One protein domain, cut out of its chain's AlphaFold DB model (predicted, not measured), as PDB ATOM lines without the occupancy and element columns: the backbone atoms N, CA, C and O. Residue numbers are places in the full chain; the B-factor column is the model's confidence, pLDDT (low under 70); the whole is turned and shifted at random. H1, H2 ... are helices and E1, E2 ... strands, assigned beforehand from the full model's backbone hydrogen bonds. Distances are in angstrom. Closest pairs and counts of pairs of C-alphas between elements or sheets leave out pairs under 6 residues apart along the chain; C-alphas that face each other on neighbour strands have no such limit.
ATOM      1  N   GLN A  53     -23.087 -17.053 -36.001       85.06
ATOM      2  CA  GLN A  53     -23.590 -17.439 -34.680       85.06
ATOM      3  C   GLN A  53     -22.538 -18.190 -33.852       85.06
ATOM      4  O   GLN A  53     -22.363 -17.913 -32.667       85.06
ATOM      5  N   GLU A  54     -21.812 -19.120 -34.472       89.31
ATOM      6  CA  GLU A  54     -20.742 -19.864 -33.810       89.31
ATOM      7  C   GLU A  54     -19.576 -18.947 -33.430       89.31
ATOM      8  O   GLU A  54     -19.061 -19.031 -32.315       89.31
ATOM      9  N   ALA A  55     -19.200 -18.022 -34.310       90.88
ATOM     10  CA  ALA A  55     -18.146 -17.059 -34.043       90.88
ATOM     11  C   ALA A  55     -18.491 -16.143 -32.859       90.88
ATOM     12  O   ALA A  55     -17.644 -15.933 -31.991       90.88
ATOM     13  N   ILE A  56     -19.739 -15.661 -32.778       90.56
ATOM     14  CA  ILE A  56     -20.215 -14.860 -31.642       90.56
ATOM     15  C   ILE A  56     -20.172 -15.672 -30.343       90.56
ATOM     16  O   ILE A  56     -19.708 -15.165 -29.325       90.56
ATOM     17  N   MET A  57     -20.594 -16.942 -30.364       89.62
ATOM     18  CA  MET A  57     -20.529 -17.804 -29.177       89.62
ATOM     19  C   MET A  57     -19.089 -18.066 -28.722       89.62
ATOM     20  O   MET A  57     -18.811 -17.997 -27.525       89.62
ATOM     21  N   ARG A  58     -18.167 -18.323 -29.659       92.81
ATOM     22  CA  ARG A  58     -16.741 -18.504 -29.352       92.81
ATOM     23  C   ARG A  58     -16.126 -17.228 -28.782       92.81
ATOM     24  O   ARG A  58     -15.447 -17.295 -27.764       92.81
ATOM     25  N   LEU A  59     -16.401 -16.069 -29.385       93.50
ATOM     26  CA  LEU A  59     -15.931 -14.781 -28.871       93.50
ATOM     27  C   LEU A  59     -16.476 -14.509 -27.465       93.50
ATOM     28  O   LEU A  59     -15.719 -14.115 -26.586       93.50
ATOM     29  N   ARG A  60     -17.762 -14.780 -27.222       89.94
ATOM     30  CA  ARG A  60     -18.373 -14.669 -25.891       89.94
ATOM     31  C   ARG A  60     -17.661 -15.552 -24.866       89.94
ATOM     32  O   ARG A  60     -17.364 -15.083 -23.776       89.94
ATOM     33  N   ALA A  61     -17.386 -16.811 -25.207       89.50
ATOM     34  CA  ALA A  61     -16.692 -17.732 -24.310       89.50
ATOM     35  C   ALA A  61     -15.277 -17.241 -23.963       89.50
ATOM     36  O   ALA A  61     -14.884 -17.307 -22.804       89.50
ATOM     37  N   LEU A  62     -14.550 -16.696 -24.943       91.75
ATOM     38  CA  LEU A  62     -13.228 -16.105 -24.725       91.75
ATOM     39  C   LEU A  62     -13.288 -14.867 -23.826       91.75
ATOM     40  O   LEU A  62     -12.474 -14.735 -22.921       91.75
ATOM     41  N   LEU A  63     -14.270 -13.988 -24.045       89.50
ATOM     42  CA  LEU A  63     -14.485 -12.816 -23.197       89.50
ATOM     43  C   LEU A  63     -14.746 -13.232 -21.749       89.50
ATOM     44  O   LEU A  63     -14.077 -12.731 -20.862       89.50
ATOM     45  N   VAL A  64     -15.652 -14.189 -21.520       85.12
ATOM     46  CA  VAL A  64     -15.956 -14.703 -20.174       85.12
ATOM     47  C   VAL A  64     -14.732 -15.354 -19.527       85.12
ATOM     48  O   VAL A  64     -14.477 -15.109 -18.354       85.12
ATOM     49  N   ALA A  65     -13.975 -16.162 -20.274       85.31
ATOM     50  CA  ALA A  65     -12.794 -16.852 -19.754       85.31
ATOM     51  C   ALA A  65     -11.667 -15.888 -19.352       85.31
ATOM     52  O   ALA A  65     -10.945 -16.162 -18.396       85.31
ATOM     53  N   ASP A  66     -11.525 -14.770 -20.066       84.94
ATOM     54  CA  ASP A  66     -10.507 -13.764 -19.775       84.94
ATOM     55  C   ASP A  66     -10.972 -12.722 -18.725       84.94
ATOM     56  O   ASP A  66     -10.177 -11.865 -18.327       84.94
ATOM     57  N   THR A  67     -12.234 -12.762 -18.273       82.38
ATOM     58  CA  THR A  67     -12.764 -11.879 -17.218       82.38
ATOM     59  C   THR A  67     -12.332 -12.376 -15.828       82.38
ATOM     60  O   THR A  67     -12.523 -13.553 -15.518       82.38
ATOM     61  N   PRO A  68     -11.798 -11.508 -14.945       72.88
ATOM     62  CA  PRO A  68     -11.458 -11.877 -13.570       72.88
ATOM     63  C   PRO A  68     -12.639 -12.464 -12.772       72.88
ATOM     64  O   PRO A  68     -13.792 -12.057 -12.924       72.88
ATOM     65  N   ALA A  69     -12.354 -13.400 -11.862       62.81
ATOM     66  CA  ALA A  69     -13.367 -13.972 -10.973       62.81
ATOM     67  C   ALA A  69     -14.001 -12.887 -10.073       62.81
ATOM     68  O   ALA A  69     -13.294 -12.043  -9.526       62.81
ATOM     69  N   GLY A  70     -15.331 -12.909  -9.924       58.53
ATOM     70  CA  GLY A  70     -16.104 -11.943  -9.121       58.53
ATOM     71  C   GLY A  70     -16.803 -10.829  -9.915       58.53
ATOM     72  O   GLY A  70     -17.642 -10.128  -9.359       58.53
ATOM     73  N   THR A  71     -16.523 -10.673 -11.215       59.38
ATOM     74  CA  THR A  71     -17.320  -9.802 -12.114       59.38
ATOM     75  C   THR A  71     -18.445 -10.564 -12.824       59.38
ATOM     76  O   THR A  71     -19.465  -9.977 -13.168       59.38
ATOM     77  N   VAL A  72     -18.279 -11.880 -12.997       56.12
ATOM     78  CA  VAL A  72     -19.142 -12.758 -13.813       56.12
ATOM     79  C   VAL A  72     -20.493 -13.087 -13.151       56.12
ATOM     80  O   VAL A  72     -21.429 -13.460 -13.855       56.12
ATOM     81  N   ASP A  73     -20.649 -12.870 -11.838       53.88
ATOM     82  CA  ASP A  73     -21.919 -13.092 -11.114       53.88
ATOM     83  C   ASP A  73     -23.064 -12.176 -11.599       53.88
ATOM     84  O   ASP A  73     -24.228 -12.424 -11.297       53.88
ATOM     85  N   ARG A  74     -22.758 -11.127 -12.380       52.03
ATOM     86  CA  ARG A  74     -23.741 -10.187 -12.948       52.03
ATOM     87  C   ARG A  74     -24.387 -10.639 -14.254       52.03
ATOM     88  O   ARG A  74     -25.384 -10.044 -14.663       52.03
ATOM     89  N   LEU A  75     -23.875 -11.686 -14.901       51.50
ATOM     90  CA  LEU A  75     -24.524 -12.285 -16.068       51.50
ATOM     91  C   LEU A  75     -25.650 -13.213 -15.600       51.50
ATOM     92  O   LEU A  75     -25.594 -14.424 -15.803       51.50
ATOM     93  N   GLU A  76     -26.676 -12.642 -14.961       48.53
ATOM     94  CA  GLU A  76     -27.913 -13.325 -14.562       48.53
ATOM     95  C   GLU A  76     -28.667 -13.833 -15.808       48.53
ATOM     96  O   GLU A  76     -29.611 -13.227 -16.307       48.53
ATOM     97  N   GLY A  77     -28.208 -14.941 -16.394       49.75
ATOM     98  CA  GLY A  77     -28.883 -15.657 -17.480       49.75
ATOM     99  C   GLY A  77     -28.911 -14.970 -18.855       49.75
ATOM    100  O   GLY A  77     -29.196 -15.642 -19.850       49.75
ATOM    101  N   GLN A  78     -28.580 -13.678 -18.978       50.06
ATOM    102  CA  GLN A  78     -28.563 -12.973 -20.267       50.06
ATOM    103  C   GLN A  78     -27.242 -13.159 -21.026       50.06
ATOM    104  O   GLN A  78     -26.282 -12.401 -20.949       50.06
ATOM    105  N   GLN A  79     -27.248 -14.215 -21.828       60.62
ATOM    106  CA  GLN A  79     -26.173 -14.720 -22.676       60.62
ATOM    107  C   GLN A  79     -25.873 -13.871 -23.944       60.62
ATOM    108  O   GLN A  79     -25.644 -14.435 -25.020       60.62
ATOM    109  N   ASP A  80     -25.860 -12.535 -23.861       76.19
ATOM    110  CA  ASP A  80     -25.523 -11.654 -25.001       76.19
ATOM    111  C   ASP A  80     -24.010 -11.336 -25.062       76.19
ATOM    112  O   ASP A  80     -23.336 -11.226 -24.038       76.19
ATOM    113  N   LEU A  81     -23.468 -11.175 -26.275       84.94
ATOM    114  CA  LEU A  81     -22.094 -10.730 -26.540       84.94
ATOM    115  C   LEU A  81     -21.793  -9.397 -25.848       84.94
ATOM    116  O   LEU A  81     -20.699  -9.220 -25.322       84.94
ATOM    117  N   ILE A  82     -22.760  -8.475 -25.860       85.44
ATOM    118  CA  ILE A  82     -22.612  -7.135 -25.278       85.44
ATOM    119  C   ILE A  82     -22.358  -7.221 -23.776       85.44
ATOM    120  O   ILE A  82     -21.442  -6.577 -23.279       85.44
ATOM    121  N   ALA A  83     -23.116  -8.059 -23.068       82.56
ATOM    122  CA  ALA A  83     -22.956  -8.236 -21.631       82.56
ATOM    123  C   ALA A  83     -21.584  -8.849 -21.299       82.56
ATOM    124  O   ALA A  83     -20.832  -8.290 -20.505       82.56
ATOM    125  N   ALA A  84     -21.190  -9.916 -22.005       84.62
ATOM    126  CA  ALA A  84     -19.875 -10.534 -21.817       84.62
ATOM    127  C   ALA A  84     -18.710  -9.574 -22.124       84.62
ATOM    128  O   ALA A  84     -17.707  -9.570 -21.416       84.62
ATOM    129  N   ALA A  85     -18.832  -8.753 -23.172       87.50
ATOM    130  CA  ALA A  85     -17.820  -7.761 -23.523       87.50
ATOM    131  C   ALA A  85     -17.748  -6.620 -22.499       87.50
ATOM    132  O   ALA A  85     -16.649  -6.180 -22.166       87.50
ATOM    133  N   TYR A  86     -18.894  -6.163 -21.990       85.56
ATOM    134  CA  TYR A  86     -18.948  -5.166 -20.926       85.56
ATOM    135  C   TYR A  86     -18.255  -5.667 -19.660       85.56
ATOM    136  O   TYR A  86     -17.366  -4.986 -19.147       85.56
ATOM    137  N   ASP A  87     -18.594  -6.872 -19.201       81.38
ATOM    138  CA  ASP A  87     -18.008  -7.441 -17.989       81.38
ATOM    139  C   ASP A  87     -16.509  -7.655 -18.141       81.38
ATOM    140  O   ASP A  87     -15.747  -7.196 -17.285       81.38
ATOM    141  N   TYR A  88     -16.087  -8.222 -19.277       85.50
ATOM    142  CA  TYR A  88     -14.680  -8.332 -19.651       85.50
ATOM    143  C   TYR A  88     -13.970  -6.987 -19.507       85.50
ATOM    144  O   TYR A  88     -12.993  -6.886 -18.776       85.50
ATOM    145  N   MET A  89     -14.488  -5.918 -20.117       81.88
ATOM    146  CA  MET A  89     -13.860  -4.595 -20.051       81.88
ATOM    147  C   MET A  89     -13.931  -3.938 -18.668       81.88
ATOM    148  O   MET A  89     -13.025  -3.179 -18.313       81.88
ATOM    149  N   SER A  90     -14.974  -4.209 -17.886       78.81
ATOM    150  CA  SER A  90     -15.130  -3.684 -16.527       78.81
ATOM    151  C   SER A  90     -14.152  -4.324 -15.536       78.81
ATOM    152  O   SER A  90     -13.613  -3.617 -14.682       78.81
ATOM    153  N   GLY A  91     -13.838  -5.615 -15.708       72.75
ATOM    154  CA  GLY A  91     -12.880  -6.347 -14.878       72.75
ATOM    155  C   GLY A  91     -11.458  -5.782 -14.952       72.75
ATOM    156  O   GLY A  91     -10.750  -5.778 -13.951       72.75
ATOM    157  N   PHE A  92     -11.056  -5.208 -16.093       68.44
ATOM    158  CA  PHE A  92      -9.758  -4.521 -16.223       68.44
ATOM    159  C   PHE A  92      -9.756  -3.101 -15.643       68.44
ATOM    160  O   PHE A  92      -8.692  -2.551 -15.364       68.44
ATOM    161  N   LYS A  93     -10.932  -2.485 -15.445       57.88
ATOM    162  CA  LYS A  93     -11.056  -1.116 -14.918       57.88
ATOM    163  C   LYS A  93     -11.037  -1.031 -13.386       57.88
ATOM    164  O   LYS A  93     -11.111   0.076 -12.856       57.88
ATOM    165  N   GLN A  94     -10.899  -2.142 -12.660       47.28
ATOM    166  CA  GLN A  94     -10.834  -2.147 -11.194       47.28
ATOM    167  C   GLN A  94      -9.425  -2.452 -10.670       47.28
ATOM    168  O   GLN A  94      -9.107  -3.561 -10.257       47.28
ATOM    169  N   ALA A 147      -5.530  -3.327 -27.445       86.75
ATOM    170  CA  ALA A 147      -6.214  -2.787 -28.623       86.75
ATOM    171  C   ALA A 147      -6.714  -3.869 -29.602       86.75
ATOM    172  O   ALA A 147      -7.768  -3.711 -30.214       86.75
ATOM    173  N   HIS A 148      -6.002  -4.998 -29.712       92.06
ATOM    174  CA  HIS A 148      -6.432  -6.104 -30.565       92.06
ATOM    175  C   HIS A 148      -7.733  -6.758 -30.083       92.06
ATOM    176  O   HIS A 148      -8.569  -7.080 -30.917       92.06
ATOM    177  N   LYS A 149      -7.950  -6.907 -28.769       93.06
ATOM    178  CA  LYS A 149      -9.197  -7.462 -28.212       93.06
ATOM    179  C   LYS A 149     -10.385  -6.555 -28.556       93.06
ATOM    180  O   LYS A 149     -11.450  -7.042 -28.922       93.06
ATOM    181  N   GLN A 150     -10.179  -5.233 -28.534       92.62
ATOM    182  CA  GLN A 150     -11.204  -4.263 -28.938       92.62
ATOM    183  C   GLN A 150     -11.599  -4.403 -30.414       92.62
ATOM    184  O   GLN A 150     -12.768  -4.228 -30.747       92.62
ATOM    185  N   ASP A 151     -10.654  -4.737 -31.302       93.81
ATOM    186  CA  ASP A 151     -10.962  -5.007 -32.714       93.81
ATOM    187  C   ASP A 151     -11.869  -6.233 -32.877       93.81
ATOM    188  O   ASP A 151     -12.812  -6.194 -33.663       93.81
ATOM    189  N   PHE A 152     -11.629  -7.296 -32.105       95.75
ATOM    190  CA  PHE A 152     -12.497  -8.477 -32.101       95.75
ATOM    191  C   PHE A 152     -13.895  -8.147 -31.574       95.75
ATOM    192  O   PHE A 152     -14.876  -8.567 -32.181       95.75
ATOM    193  N   ILE A 153     -14.002  -7.364 -30.495       94.56
ATOM    194  CA  ILE A 153     -15.300  -6.925 -29.960       94.56
ATOM    195  C   ILE A 153     -16.053  -6.101 -31.011       94.56
ATOM    196  O   ILE A 153     -17.207  -6.403 -31.301       94.56
ATOM    197  N   ARG A 154     -15.401  -5.113 -31.643       95.44
ATOM    198  CA  ARG A 154     -16.006  -4.301 -32.713       95.44
ATOM    199  C   ARG A 154     -16.548  -5.153 -33.858       95.44
ATOM    200  O   ARG A 154     -17.687  -4.961 -34.276       95.44
ATOM    201  N   GLU A 155     -15.738  -6.072 -34.378       96.00
ATOM    202  CA  GLU A 155     -16.145  -6.932 -35.497       96.00
ATOM    203  C   GLU A 155     -17.226  -7.933 -35.064       96.00
ATOM    204  O   GLU A 155     -18.161  -8.181 -35.820       96.00
ATOM    205  N   GLY A 156     -17.184  -8.418 -33.818       94.19
ATOM    206  CA  GLY A 156     -18.252  -9.212 -33.211       94.19
ATOM    207  C   GLY A 156     -19.585  -8.467 -33.165       94.19
ATOM    208  O   GLY A 156     -20.594  -9.003 -33.618       94.19
ATOM    209  N   VAL A 157     -19.590  -7.211 -32.707       93.62
ATOM    210  CA  VAL A 157     -20.788  -6.356 -32.701       93.62
ATOM    211  C   VAL A 157     -21.308  -6.144 -34.121       93.62
ATOM    212  O   VAL A 157     -22.500  -6.314 -34.363       93.62
ATOM    213  N   ILE A 158     -20.433  -5.824 -35.082       94.00
ATOM    214  CA  ILE A 158     -20.834  -5.660 -36.488       94.00
ATOM    215  C   ILE A 158     -21.472  -6.950 -37.016       94.00
ATOM    216  O   ILE A 158     -22.573  -6.901 -37.557       94.00
ATOM    217  N   ILE A 159     -20.814  -8.101 -36.849       92.00
ATOM    218  CA  ILE A 159     -21.314  -9.392 -37.332       92.00
ATOM    219  C   ILE A 159     -22.658  -9.712 -36.691       92.00
ATOM    220  O   ILE A 159     -23.602 -10.033 -37.413       92.00
ATOM    221  N   GLN A 160     -22.777  -9.590 -35.369       89.31
ATOM    222  CA  GLN A 160     -24.020  -9.874 -34.661       89.31
ATOM    223  C   GLN A 160     -25.149  -8.966 -35.152       89.31
ATOM    224  O   GLN A 160     -26.236  -9.458 -35.444       89.31
ATOM    225  N   MET A 161     -24.897  -7.663 -35.294       87.69
ATOM    226  CA  MET A 161     -25.910  -6.703 -35.729       87.69
ATOM    227  C   MET A 161     -26.331  -6.915 -37.174       87.69
ATOM    228  O   MET A 161     -27.523  -6.946 -37.458       87.69
ATOM    229  N   VAL A 162     -25.377  -7.103 -38.085       87.56
ATOM    230  CA  VAL A 162     -25.683  -7.347 -39.496       87.56
ATOM    231  C   VAL A 162     -26.446  -8.658 -39.641       87.56
ATOM    232  O   VAL A 162     -27.542  -8.662 -40.183       87.56
ATOM    233  N   THR A 163     -25.921  -9.766 -39.118       85.19
ATOM    234  CA  THR A 163     -26.524 -11.094 -39.330       85.19
ATOM    235  C   THR A 163     -27.850 -11.292 -38.605       85.19
ATOM    236  O   THR A 163     -28.701 -12.008 -39.120       85.19
ATOM    237  N   SER A 164     -28.085 -10.603 -37.483       82.31
ATOM    238  CA  SER A 164     -29.400 -10.595 -36.816       82.31
ATOM    239  C   SER A 164     -30.447  -9.751 -37.550       82.31
ATOM    240  O   SER A 164     -31.605  -9.762 -37.148       82.31
ATOM    241  N   ASN A 165     -30.052  -9.002 -38.583       81.88
ATOM    242  CA  ASN A 165     -30.941  -8.195 -39.418       81.88
ATOM    243  C   ASN A 165     -30.894  -8.625 -40.892       81.88
ATOM    244  O   ASN A 165     -31.488  -7.958 -41.728       81.88
ATOM    245  N   VAL A 166     -30.197  -9.710 -41.243       82.69
ATOM    246  CA  VAL A 166     -30.184 -10.220 -42.620       82.69
ATOM    247  C   VAL A 166     -31.436 -11.053 -42.880       82.69
ATOM    248  O   VAL A 166     -31.778 -11.938 -42.098       82.69
ATOM    249  N   THR A 167     -32.067 -10.831 -44.028       80.81
ATOM    250  CA  THR A 167     -33.099 -11.696 -44.599       80.81
ATOM    251  C   THR A 167     -32.662 -12.204 -45.964       80.81
ATOM    252  O   THR A 167     -31.919 -11.550 -46.697       80.81
ATOM    253  N   ILE A 168     -33.115 -13.410 -46.303       81.31
ATOM    254  CA  ILE A 168     -32.933 -13.992 -47.630       81.31
ATOM    255  C   ILE A 168     -34.324 -14.135 -48.233       81.31
ATOM    256  O   ILE A 168     -35.169 -14.845 -47.689       81.31
ATOM    257  N   SER A 169     -34.579 -13.417 -49.318       77.50
ATOM    258  CA  SER A 169     -35.848 -13.479 -50.034       77.50
ATOM    259  C   SER A 169     -36.023 -14.832 -50.747       77.50
ATOM    260  O   SER A 169     -35.043 -15.543 -50.989       77.50
ATOM    261  N   PRO A 170     -37.250 -15.195 -51.165       73.38
ATOM    262  CA  PRO A 170     -37.505 -16.461 -51.865       73.38
ATOM    263  C   PRO A 170     -36.714 -16.641 -53.172       73.38
ATOM    264  O   PRO A 170     -36.428 -17.764 -53.570       73.38
ATOM    265  N   ASN A 171     -36.337 -15.543 -53.834       78.50
ATOM    266  CA  ASN A 171     -35.486 -15.541 -55.029       78.50
ATOM    267  C   ASN A 171     -33.977 -15.480 -54.713       78.50
ATOM    268  O   ASN A 171     -33.169 -15.320 -55.625       78.50
ATOM    269  N   GLY A 172     -33.585 -15.622 -53.444       72.00
ATOM    270  CA  GLY A 172     -32.189 -15.698 -53.016       72.00
ATOM    271  C   GLY A 172     -31.476 -14.349 -52.882       72.00
ATOM    272  O   GLY A 172     -30.254 -14.331 -52.726       72.00
ATOM    273  N   HIS A 173     -32.194 -13.221 -52.923       80.56
ATOM    274  CA  HIS A 173     -31.595 -11.920 -52.620       80.56
ATOM    275  C   HIS A 173     -31.365 -11.769 -51.118       80.56
ATOM    276  O   HIS A 173     -32.226 -12.078 -50.299       80.56
ATOM    277  N   VAL A 174     -30.174 -11.285 -50.768       81.44
ATOM    278  CA  VAL A 174     -29.761 -11.056 -49.384       81.44
ATOM    279  C   VAL A 174     -29.943  -9.582 -49.054       81.44
ATOM    280  O   VAL A 174     -29.205  -8.727 -49.551       81.44
ATOM    281  N   GLU A 175     -30.886  -9.285 -48.175       79.44
ATOM    282  CA  GLU A 175     -31.179  -7.932 -47.713       79.44
ATOM    283  C   GLU A 175     -30.856  -7.790 -46.228       79.44
ATOM    284  O   GLU A 175     -30.794  -8.768 -45.489       79.44
ATOM    285  N   VAL A 176     -30.584  -6.560 -45.795       79.88
ATOM    286  CA  VAL A 176     -30.430  -6.223 -44.377       79.88
ATOM    287  C   VAL A 176     -31.592  -5.313 -44.019       79.88
ATOM    288  O   VAL A 176     -31.731  -4.245 -44.616       79.88
ATOM    289  N   LEU A 177     -32.424  -5.751 -43.081       78.69
ATOM    290  CA  LEU A 177     -33.566  -5.002 -42.584       78.69
ATOM    291  C   LEU A 177     -33.118  -3.768 -41.794       78.69
ATOM    292  O   LEU A 177     -32.097  -3.773 -41.102       78.69
ATOM    293  N   GLY A 178     -33.927  -2.713 -41.890       76.06
ATOM    294  CA  GLY A 178     -33.638  -1.406 -41.307       76.06
ATOM    295  C   GLY A 178     -32.771  -0.522 -42.200       76.06
ATOM    296  O   GLY A 178     -32.173  -0.958 -43.186       76.06
ATOM    297  N   SER A 179     -32.699   0.769 -41.870       83.81
ATOM    298  CA  SER A 179     -31.824   1.667 -42.614       83.81
ATOM    299  C   SER A 179     -30.358   1.423 -42.230       83.81
ATOM    300  O   SER A 179     -30.015   1.147 -41.079       83.81
ATOM    301  N   LYS A 180     -29.442   1.604 -43.190       84.62
ATOM    302  CA  LYS A 180     -27.990   1.567 -42.924       84.62
ATOM    303  C   LYS A 180     -27.564   2.583 -41.852       84.62
ATOM    304  O   LYS A 180     -26.522   2.404 -41.224       84.62
ATOM    305  N   VAL A 181     -28.335   3.660 -41.676       84.06
ATOM    306  CA  VAL A 181     -28.108   4.682 -40.645       84.06
ATOM    307  C   VAL A 181     -28.465   4.133 -39.268       84.06
ATOM    308  O   VAL A 181     -27.654   4.251 -38.355       84.06
ATOM    309  N   ASP A 182     -29.616   3.481 -39.141       83.81
ATOM    310  CA  ASP A 182     -30.089   2.892 -37.885       83.81
ATOM    311  C   ASP A 182     -29.166   1.774 -37.413       83.81
ATOM    312  O   ASP A 182     -28.743   1.752 -36.258       83.81
ATOM    313  N   LEU A 183     -28.749   0.902 -38.334       86.12
ATOM    314  CA  LEU A 183     -27.804  -0.163 -38.020       86.12
ATOM    315  C   LEU A 183     -26.451   0.392 -37.553       86.12
ATOM    316  O   LEU A 183     -25.856  -0.119 -36.606       86.12
ATOM    317  N   TYR A 184     -25.973   1.467 -38.189       91.50
ATOM    318  CA  TYR A 184     -24.757   2.149 -37.754       91.50
ATOM    319  C   TYR A 184     -24.918   2.765 -36.359       91.50
ATOM    320  O   TYR A 184     -24.044   2.567 -35.517       91.50
ATOM    321  N   ARG A 185     -26.039   3.447 -36.086       88.56
ATOM    322  CA  ARG A 185     -26.351   4.013 -34.763       88.56
ATOM    323  C   ARG A 185     -26.384   2.927 -33.685       88.56
ATOM    324  O   ARG A 185     -25.765   3.099 -32.640       88.56
ATOM    325  N   LEU A 186     -27.003   1.778 -33.955       87.06
ATOM    326  CA  LEU A 186     -27.017   0.646 -33.022       87.06
ATOM    327  C   LEU A 186     -25.624   0.084 -32.751       87.06
ATOM    328  O   LEU A 186     -25.277  -0.167 -31.601       87.06
ATOM    329  N   ILE A 187     -24.794  -0.065 -33.786       91.38
ATOM    330  CA  ILE A 187     -23.396  -0.476 -33.614       91.38
ATOM    331  C   ILE A 187     -22.641   0.537 -32.742       91.38
ATOM    332  O   ILE A 187     -21.864   0.125 -31.882       91.38
ATOM    333  N   GLN A 188     -22.871   1.843 -32.925       92.38
ATOM    334  CA  GLN A 188     -22.265   2.879 -32.083       92.38
ATOM    335  C   GLN A 188     -22.714   2.762 -30.625       92.38
ATOM    336  O   GLN A 188     -21.857   2.788 -29.745       92.38
ATOM    337  N   ILE A 189     -24.019   2.597 -30.381       87.44
ATOM    338  CA  ILE A 189     -24.583   2.418 -29.036       87.44
ATOM    339  C   ILE A 189     -23.947   1.198 -28.374       87.44
ATOM    340  O   ILE A 189     -23.366   1.333 -27.306       87.44
ATOM    341  N   TYR A 190     -23.951   0.038 -29.031       89.69
ATOM    342  CA  TYR A 190     -23.383  -1.177 -28.452       89.69
ATOM    343  C   TYR A 190     -21.876  -1.094 -28.220       89.69
ATOM    344  O   TYR A 190     -21.398  -1.550 -27.183       89.69
ATOM    345  N   CYS A 191     -21.126  -0.473 -29.132       90.38
ATOM    346  CA  CYS A 191     -19.704  -0.208 -28.912       90.38
ATOM    347  C   CYS A 191     -19.490   0.698 -27.689       90.38
ATOM    348  O   CYS A 191     -18.637   0.404 -26.853       90.38
ATOM    349  N   ALA A 192     -20.289   1.760 -27.554       86.44
ATOM    350  CA  ALA A 192     -20.223   2.668 -26.415       86.44
ATOM    351  C   ALA A 192     -20.598   1.969 -25.100       86.44
ATOM    352  O   ALA A 192     -19.883   2.137 -24.115       86.44
ATOM    353  N   THR A 193     -21.649   1.139 -25.100       83.88
ATOM    354  CA  THR A 193     -22.081   0.346 -23.941       83.88
ATOM    355  C   THR A 193     -20.939  -0.500 -23.406       83.88
ATOM    356  O   THR A 193     -20.670  -0.455 -22.213       83.88
ATOM    357  N   VAL A 194     -20.226  -1.221 -24.275       83.00
ATOM    358  CA  VAL A 194     -19.107  -2.077 -23.850       83.00
ATOM    359  C   VAL A 194     -17.806  -1.299 -23.649       83.00
ATOM    360  O   VAL A 194     -16.836  -1.858 -23.165       83.00
ATOM    361  N   GLY A 195     -17.767  -0.003 -23.973       83.44
ATOM    362  CA  GLY A 195     -16.608   0.865 -23.775       83.44
ATOM    363  C   GLY A 195     -15.537   0.785 -24.867       83.44
ATOM    364  O   GLY A 195     -14.411   1.220 -24.625       83.44
ATOM    365  N   VAL A 196     -15.854   0.260 -26.057       89.38
ATOM    366  CA  VAL A 196     -14.953   0.289 -27.223       89.38
ATOM    367  C   VAL A 196     -15.263   1.468 -28.136       89.38
ATOM    368  O   VAL A 196     -16.416   1.843 -28.348       89.38
ATOM    369  N   THR A 197     -14.227   2.036 -28.754       90.75
ATOM    370  CA  THR A 197     -14.419   3.051 -29.796       90.75
ATOM    371  C   THR A 197     -15.245   2.466 -30.934       90.75
ATOM    372  O   THR A 197     -14.909   1.395 -31.448       90.75
ATOM    373  N   ALA A 198     -16.299   3.174 -31.339       91.81
ATOM    374  CA  ALA A 198     -17.140   2.751 -32.446       91.81
ATOM    375  C   ALA A 198     -16.360   2.744 -33.779       91.81
ATOM    376  O   ALA A 198     -15.510   3.612 -34.010       91.81
ATOM    377  N   PRO A 199     -16.641   1.787 -34.679       94.12
ATOM    378  CA  PRO A 199     -16.081   1.787 -36.025       94.12
ATOM    379  C   PRO A 199     -16.559   3.004 -36.825       94.12
ATOM    380  O   PRO A 199     -17.627   3.557 -36.573       94.12
ATOM    381  N   THR A 200     -15.801   3.397 -37.850       94.81
ATOM    382  CA  THR A 200     -16.251   4.448 -38.767       94.81
ATOM    383  C   THR A 200     -17.431   3.967 -39.613       94.81
ATOM    384  O   THR A 200     -17.512   2.794 -39.992       94.81
ATOM    385  N   LYS A 201     -18.312   4.894 -40.006       92.75
ATOM    386  CA  LYS A 201     -19.431   4.607 -40.921       92.75
ATOM    387  C   LYS A 201     -18.973   3.903 -42.202       92.75
ATOM    388  O   LYS A 201     -19.605   2.950 -42.643       92.75
ATOM    389  N   SER A 202     -17.857   4.341 -42.788       93.50
ATOM    390  CA  SER A 202     -17.306   3.740 -44.008       93.50
ATOM    391  C   SER A 202     -16.867   2.287 -43.813       93.50
ATOM    392  O   SER A 202     -17.078   1.467 -44.707       93.50
ATOM    393  N   LEU A 203     -16.304   1.946 -42.649       93.50
ATOM    394  CA  LEU A 203     -15.946   0.571 -42.315       93.50
ATOM    395  C   LEU A 203     -17.198  -0.295 -42.161       93.50
ATOM    396  O   LEU A 203     -17.268  -1.354 -42.777       93.50
ATOM    397  N   VAL A 204     -18.201   0.177 -41.416       93.81
ATOM    398  CA  VAL A 204     -19.459  -0.559 -41.208       93.81
ATOM    399  C   VAL A 204     -20.164  -0.837 -42.533       93.81
ATOM    400  O   VAL A 204     -20.531  -1.976 -42.804       93.81
ATOM    401  N   LEU A 205     -20.278   0.167 -43.407       92.31
ATOM    402  CA  LEU A 205     -20.875  -0.010 -44.734       92.31
ATOM    403  C   LEU A 205     -20.133  -1.058 -45.567       92.31
ATOM    404  O   LEU A 205     -20.764  -1.909 -46.192       92.31
ATOM    405  N   ARG A 206     -18.796  -1.039 -45.545       92.81
ATOM    406  CA  ARG A 206     -17.984  -2.050 -46.231       92.81
ATOM    407  C   ARG A 206     -18.222  -3.448 -45.658       92.81
ATOM    408  O   ARG A 206     -18.327  -4.400 -46.420       92.81
ATOM    409  N   ARG A 207     -18.336  -3.579 -44.333       92.81
ATOM    410  CA  ARG A 207     -18.615  -4.864 -43.670       92.81
ATOM    411  C   ARG A 207     -19.991  -5.410 -44.014       92.81
ATOM    412  O   ARG A 207     -20.084  -6.590 -44.321       92.81
ATOM    413  N   ILE A 208     -21.018  -4.561 -44.043       90.81
ATOM    414  CA  ILE A 208     -22.364  -4.943 -44.490       90.81
ATOM    415  C   ILE A 208     -22.296  -5.553 -45.894       90.81
ATOM    416  O   ILE A 208     -22.722  -6.689 -46.086       90.81
ATOM    417  N   HIS A 209     -21.676  -4.848 -46.845       90.38
ATOM    418  CA  HIS A 209     -21.531  -5.339 -48.217       90.38
ATOM    419  C   HIS A 209     -20.753  -6.661 -48.295       90.38
ATOM    420  O   HIS A 209     -21.180  -7.581 -48.990       90.38
ATOM    421  N   ASN A 210     -19.649  -6.780 -47.558       90.50
ATOM    422  CA  ASN A 210     -18.841  -7.996 -47.516       90.50
ATOM    423  C   ASN A 210     -19.624  -9.203 -46.975       90.50
ATOM    424  O   ASN A 210     -19.561 -10.286 -47.553       90.50
ATOM    425  N   ILE A 211     -20.370  -9.013 -45.883       89.12
ATOM    426  CA  ILE A 211     -21.180 -10.066 -45.257       89.12
ATOM    427  C   ILE A 211     -22.320 -10.482 -46.195       89.12
ATOM    428  O   ILE A 211     -22.512 -11.675 -46.415       89.12
ATOM    429  N   GLN A 212     -23.031  -9.526 -46.802       87.69
ATOM    430  CA  GLN A 212     -24.094  -9.821 -47.770       87.69
ATOM    431  C   GLN A 212     -23.569 -10.613 -48.973       87.69
ATOM    432  O   GLN A 212     -24.148 -11.639 -49.332       87.69
ATOM    433  N   ALA A 213     -22.453 -10.175 -49.569       86.81
ATOM    434  CA  ALA A 213     -21.835 -10.859 -50.703       86.81
ATOM    435  C   ALA A 213     -21.404 -12.287 -50.340       86.81
ATOM    436  O   ALA A 213     -21.628 -13.222 -51.108       86.81
ATOM    437  N   PHE A 214     -20.831 -12.465 -49.148       86.19
ATOM    438  CA  PHE A 214     -20.438 -13.774 -48.644       86.19
ATOM    439  C   PHE A 214     -21.641 -14.711 -48.440       86.19
ATOM    440  O   PHE A 214     -21.599 -15.862 -48.872       86.19
ATOM    441  N   ILE A 215     -22.735 -14.224 -47.841       83.38
ATOM    442  CA  ILE A 215     -23.963 -15.012 -47.637       83.38
ATOM    443  C   ILE A 215     -24.598 -15.401 -48.977       83.38
ATOM    444  O   ILE A 215     -24.995 -16.556 -49.148       83.38
ATOM    445  N   ALA A 216     -24.656 -14.466 -49.932       83.00
ATOM    446  CA  ALA A 216     -25.214 -14.712 -51.259       83.00
ATOM    447  C   ALA A 216     -24.455 -15.831 -51.992       83.00
ATOM    448  O   ALA A 216     -25.066 -16.732 -52.559       83.00
ATOM    449  N   GLN A 217     -23.121 -15.828 -51.916       80.44
ATOM    450  CA  GLN A 217     -22.288 -16.869 -52.522       80.44
ATOM    451  C   GLN A 217     -22.371 -18.219 -51.798       80.44
ATOM    452  O   GLN A 217     -22.270 -19.263 -52.437       80.44
ATOM    453  N   ALA A 218     -22.570 -18.219 -50.477       71.88
ATOM    454  CA  ALA A 218     -22.738 -19.441 -49.689       71.88
ATOM    455  C   ALA A 218     -24.111 -20.123 -49.900       71.88
ATOM    456  O   ALA A 218     -24.368 -21.178 -49.314       71.88
ATOM    457  N   GLY A 219     -24.999 -19.540 -50.717       61.78
ATOM    458  CA  GLY A 219     -26.284 -20.134 -51.094       61.78
ATOM    459  C   GLY A 219     -27.272 -20.263 -49.933       61.78
ATOM    460  O   GLY A 219     -28.008 -21.243 -49.867       61.78
ATOM    461  N   GLY A 220     -27.247 -19.333 -48.971       55.91
ATOM    462  CA  GLY A 220     -28.181 -19.311 -47.836       55.91
ATOM    463  C   GLY A 220     -28.023 -20.446 -46.814       55.91
ATOM    464  O   GLY A 220     -28.740 -20.470 -45.819       55.91
ATOM    465  N   LYS A 221     -27.052 -21.356 -46.986       48.91
ATOM    466  CA  LYS A 221     -26.798 -22.498 -46.082       48.91
ATOM    467  C   LYS A 221     -26.135 -22.128 -44.747       48.91
ATOM    468  O   LYS A 221     -25.768 -23.015 -43.981       48.91
ATOM    469  N   GLN A 222     -25.980 -20.841 -44.434       53.28
ATOM    470  CA  GLN A 222     -25.552 -20.390 -43.105       53.28
ATOM    471  C   GLN A 222     -26.746 -20.501 -42.141       53.28
ATOM    472  O   GLN A 222     -27.457 -19.537 -41.870       53.28
ATOM    473  N   THR A 223     -26.991 -21.719 -41.659       39.53
ATOM    474  CA  THR A 223     -27.994 -22.041 -40.641       39.53
ATOM    475  C   THR A 223     -27.622 -21.347 -39.334       39.53
ATOM    476  O   THR A 223     -26.682 -21.747 -38.649       39.53
ATOM    477  N   GLY A 224     -28.326 -20.268 -39.013       45.12
ATOM    478  CA  GLY A 224     -28.066 -19.460 -37.821       45.12
ATOM    479  C   GLY A 224     -28.692 -18.070 -37.870       45.12
ATOM    480  O   GLY A 224     -28.697 -17.392 -36.846       45.12
ATOM    481  N   LEU A 225     -29.244 -17.662 -39.022       46.06
ATOM    482  CA  LEU A 225     -30.117 -16.495 -39.129       46.06
ATOM    483  C   LEU A 225     -31.346 -16.738 -38.244       46.06
ATOM    484  O   LEU A 225     -32.293 -17.418 -38.635       46.06
ATOM    485  N   ARG A 226     -31.294 -16.251 -37.000       44.59
ATOM    486  CA  ARG A 226     -32.491 -16.119 -36.167       44.59
ATOM    487  C   ARG A 226     -33.469 -15.193 -36.888       44.59
ATOM    488  O   ARG A 226     -33.038 -14.357 -37.684       44.59
ATOM    489  N   SER A 227     -34.764 -15.325 -36.583       41.44
ATOM    490  CA  SER A 227     -35.748 -14.304 -36.952       41.44
ATOM    491  C   SER A 227     -35.154 -12.928 -36.670       41.44
ATOM    492  O   SER A 227     -34.523 -12.782 -35.610       41.44
ATOM    493  N   PRO A 228     -35.303 -11.962 -37.594       46.56
ATOM    494  CA  PRO A 228     -34.763 -10.637 -37.392       46.56
ATOM    495  C   PRO A 228     -35.116 -10.167 -35.989       46.56
ATOM    496  O   PRO A 228     -36.274 -10.304 -35.579       46.56
ATOM    497  N   ARG A 229     -34.141  -9.655 -35.227       46.88
ATOM    498  CA  ARG A 229     -34.527  -8.814 -34.091       46.88
ATOM    499  C   ARG A 229     -35.318  -7.690 -34.755       46.88
ATOM    500  O   ARG A 229     -34.715  -6.913 -35.490       46.88
ATOM    501  N   GLU A 230     -36.644  -7.646 -34.576       41.03
ATOM    502  CA  GLU A 230     -37.381  -6.415 -34.851       41.03
ATOM    503  C   GLU A 230     -36.545  -5.315 -34.211       41.03
ATOM    504  O   GLU A 230     -36.113  -5.455 -33.061       41.03
ATOM    505  N   LEU A 231     -36.197  -4.296 -34.995       44.72
ATOM    506  CA  LEU A 231     -35.531  -3.109 -34.491       44.72
ATOM    507  C   LEU A 231     -36.525  -2.441 -33.532       44.72
ATOM    508  O   LEU A 231     -37.198  -1.484 -33.882       44.72
ATOM    509  N   LEU A 232     -36.634  -2.983 -32.320       40.91
ATOM    510  CA  LEU A 232     -37.493  -2.571 -31.207       40.91
ATOM    511  C   LEU A 232     -36.993  -1.268 -30.572       40.91
ATOM    512  O   LEU A 232     -37.319  -0.946 -29.435       40.91
ATOM    513  N   PHE A 233     -36.166  -0.523 -31.298       43.75
ATOM    514  CA  PHE A 233     -35.697   0.784 -30.907       43.75
ATOM    515  C   PHE A 233     -36.258   1.763 -31.921       43.75
ATOM    516  O   PHE A 233     -35.766   1.859 -33.047       43.75
ATOM    517  N   ASP A 234     -37.293   2.489 -31.509       41.81
ATOM    518  CA  ASP A 234     -37.658   3.729 -32.174       41.81
ATOM    519  C   ASP A 234     -36.517   4.727 -31.945       41.81
ATOM    520  O   ASP A 234     -36.454   5.438 -30.944       41.81
ATOM    521  N   ILE A 235     -35.552   4.729 -32.863       48.31
ATOM    522  CA  ILE A 235     -34.376   5.601 -32.799       48.31
ATOM    523  C   ILE A 235     -34.794   7.077 -32.886       48.31
ATOM    524  O   ILE A 235     -34.055   7.931 -32.402       48.31
ATOM    525  N   LYS A 236     -35.987   7.399 -33.420       47.31
ATOM    526  CA  LYS A 236     -36.516   8.770 -33.365       47.31
ATOM    527  C   LYS A 236     -36.905   9.186 -31.946       47.31
ATOM    528  O   LYS A 236     -36.855  10.372 -31.648       47.31
ATOM    529  N   GLY A 237     -37.230   8.237 -31.069       41.78
ATOM    530  CA  GLY A 237     -37.501   8.485 -29.651       41.78
ATOM    531  C   GLY A 237     -36.250   8.620 -28.773       41.78
ATOM    532  O   GLY A 237     -36.387   8.871 -27.579       41.78
ATOM    533  N   MET A 238     -35.044   8.435 -29.329       37.25
ATOM    534  CA  MET A 238     -33.763   8.536 -28.607       37.25
ATOM    535  C   MET A 238     -32.858   9.676 -29.115       37.25
ATOM    536  O   MET A 238     -31.689   9.743 -28.733       37.25
ATOM    537  N   GLU A 239     -33.366  10.558 -29.981       32.06
ATOM    538  CA  GLU A 239     -32.715  11.845 -30.259       32.06
ATOM    539  C   GLU A 239     -33.062  12.837 -29.121       32.06
ATOM    540  O   GLU A 239     -34.206  12.825 -28.662       32.06
ATOM    541  N   PRO A 240     -32.091  13.618 -28.601       42.53
ATOM    542  CA  PRO A 240     -32.320  14.573 -27.511       42.53
ATOM    543  C   PRO A 240     -33.208  15.757 -27.910       42.53
ATOM    544  O   PRO A 240     -33.182  16.152 -29.099       42.53
TER     545      PRO A 240
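What this domain is: This is residues 53 to 94 and 147 to 240 of the 240 residues of an uncharacterized protein of Pseudomonas putida (UniProt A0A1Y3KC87). A four-helix bundle makes the body: H2 and H3 lie in the middle, with H1 on one side of them and H4 on the other, and H5 crosses steeply near the last residues of H3. The small strand hairpin of E1 and E2 stands beside H5 at one end of the longest axis, and a long tail from residue 218 runs outside to the short H6. The printed part has 136 residues, with named elements in the order H1 H2 H3 E1 E2 H4 H5 H6, a two-stranded antiparallel sheet, E1 - E2, and the class mostly helix. It is compact, with a radius of gyration of the C-alphas of 15.6 A and spans of 51 by 38 by 28 A.

How they stand to each other: Start with H1, residues 53 to 66, and H2, residues 81 to 92: they touch, closest at the C-alphas of Arg 60 and Leu 81, 5.5 A apart, and run the same way at a shallow tilt of 19 degrees. Next comes H3, residues 147 to 163, the hub, touching four helices. Residues 53 to 59 alone of H1 touch it, closest at the C-alphas of Ile 56 and Gly 156, 6.2 A, with a shallow tilt of 32 degrees, opposite ways. E1, residues 166 to 168, and E2, residues 174 to 176, form an antiparallel hairpin; look for N 167 and O 175, 2.8 A apart, within hydrogen-bond range. H4, residues 180 to 194, touches H3 at a steep tilt of 42 degrees, opposite ways, closest at the C-alphas of Ile 158 and Ile 187, 6.5 A; H1 and H4 are apart. Residues 204 to 211 alone of H5, residues 201 to 217, touch residues 158 to 162 alone of H3, closest at the C-alphas of Val 162 and Ile 208, 6.5 A, at a steep tilt of 56 degrees. H6, residues 235 to 238, touches no helix. Every O i to N i+4 pair is within hydrogen-bond range in H1, H3, H4 and H5, and 7 of 8 in H2; H6 is too short for one.

Where its parts are: Find C-alpha 53 at (-23.590, -17.439, -34.680); from there H1 runs 20.2 A. H2 is 17.2 A long, H3 24.4 A, E1 6.8 A, E2 7.0 A, H4 21.4 A and H5 24.6 A. H6 runs 5.2 A to C-alpha 238 at (-33.763, 8.536, -28.607).

The domain as a whole: The C-alphas farthest apart, those of Gln 94 and Asn 171, are 52.0 A apart. Residues 95 to 146 are not printed, and 18.0 A separate C-alphas 94 and 147. The links H1 to H2 and H5 to H6 are long. The model's pLDDT is under 70 at residues 69 to 79, 92 to 94 and 219 to 240.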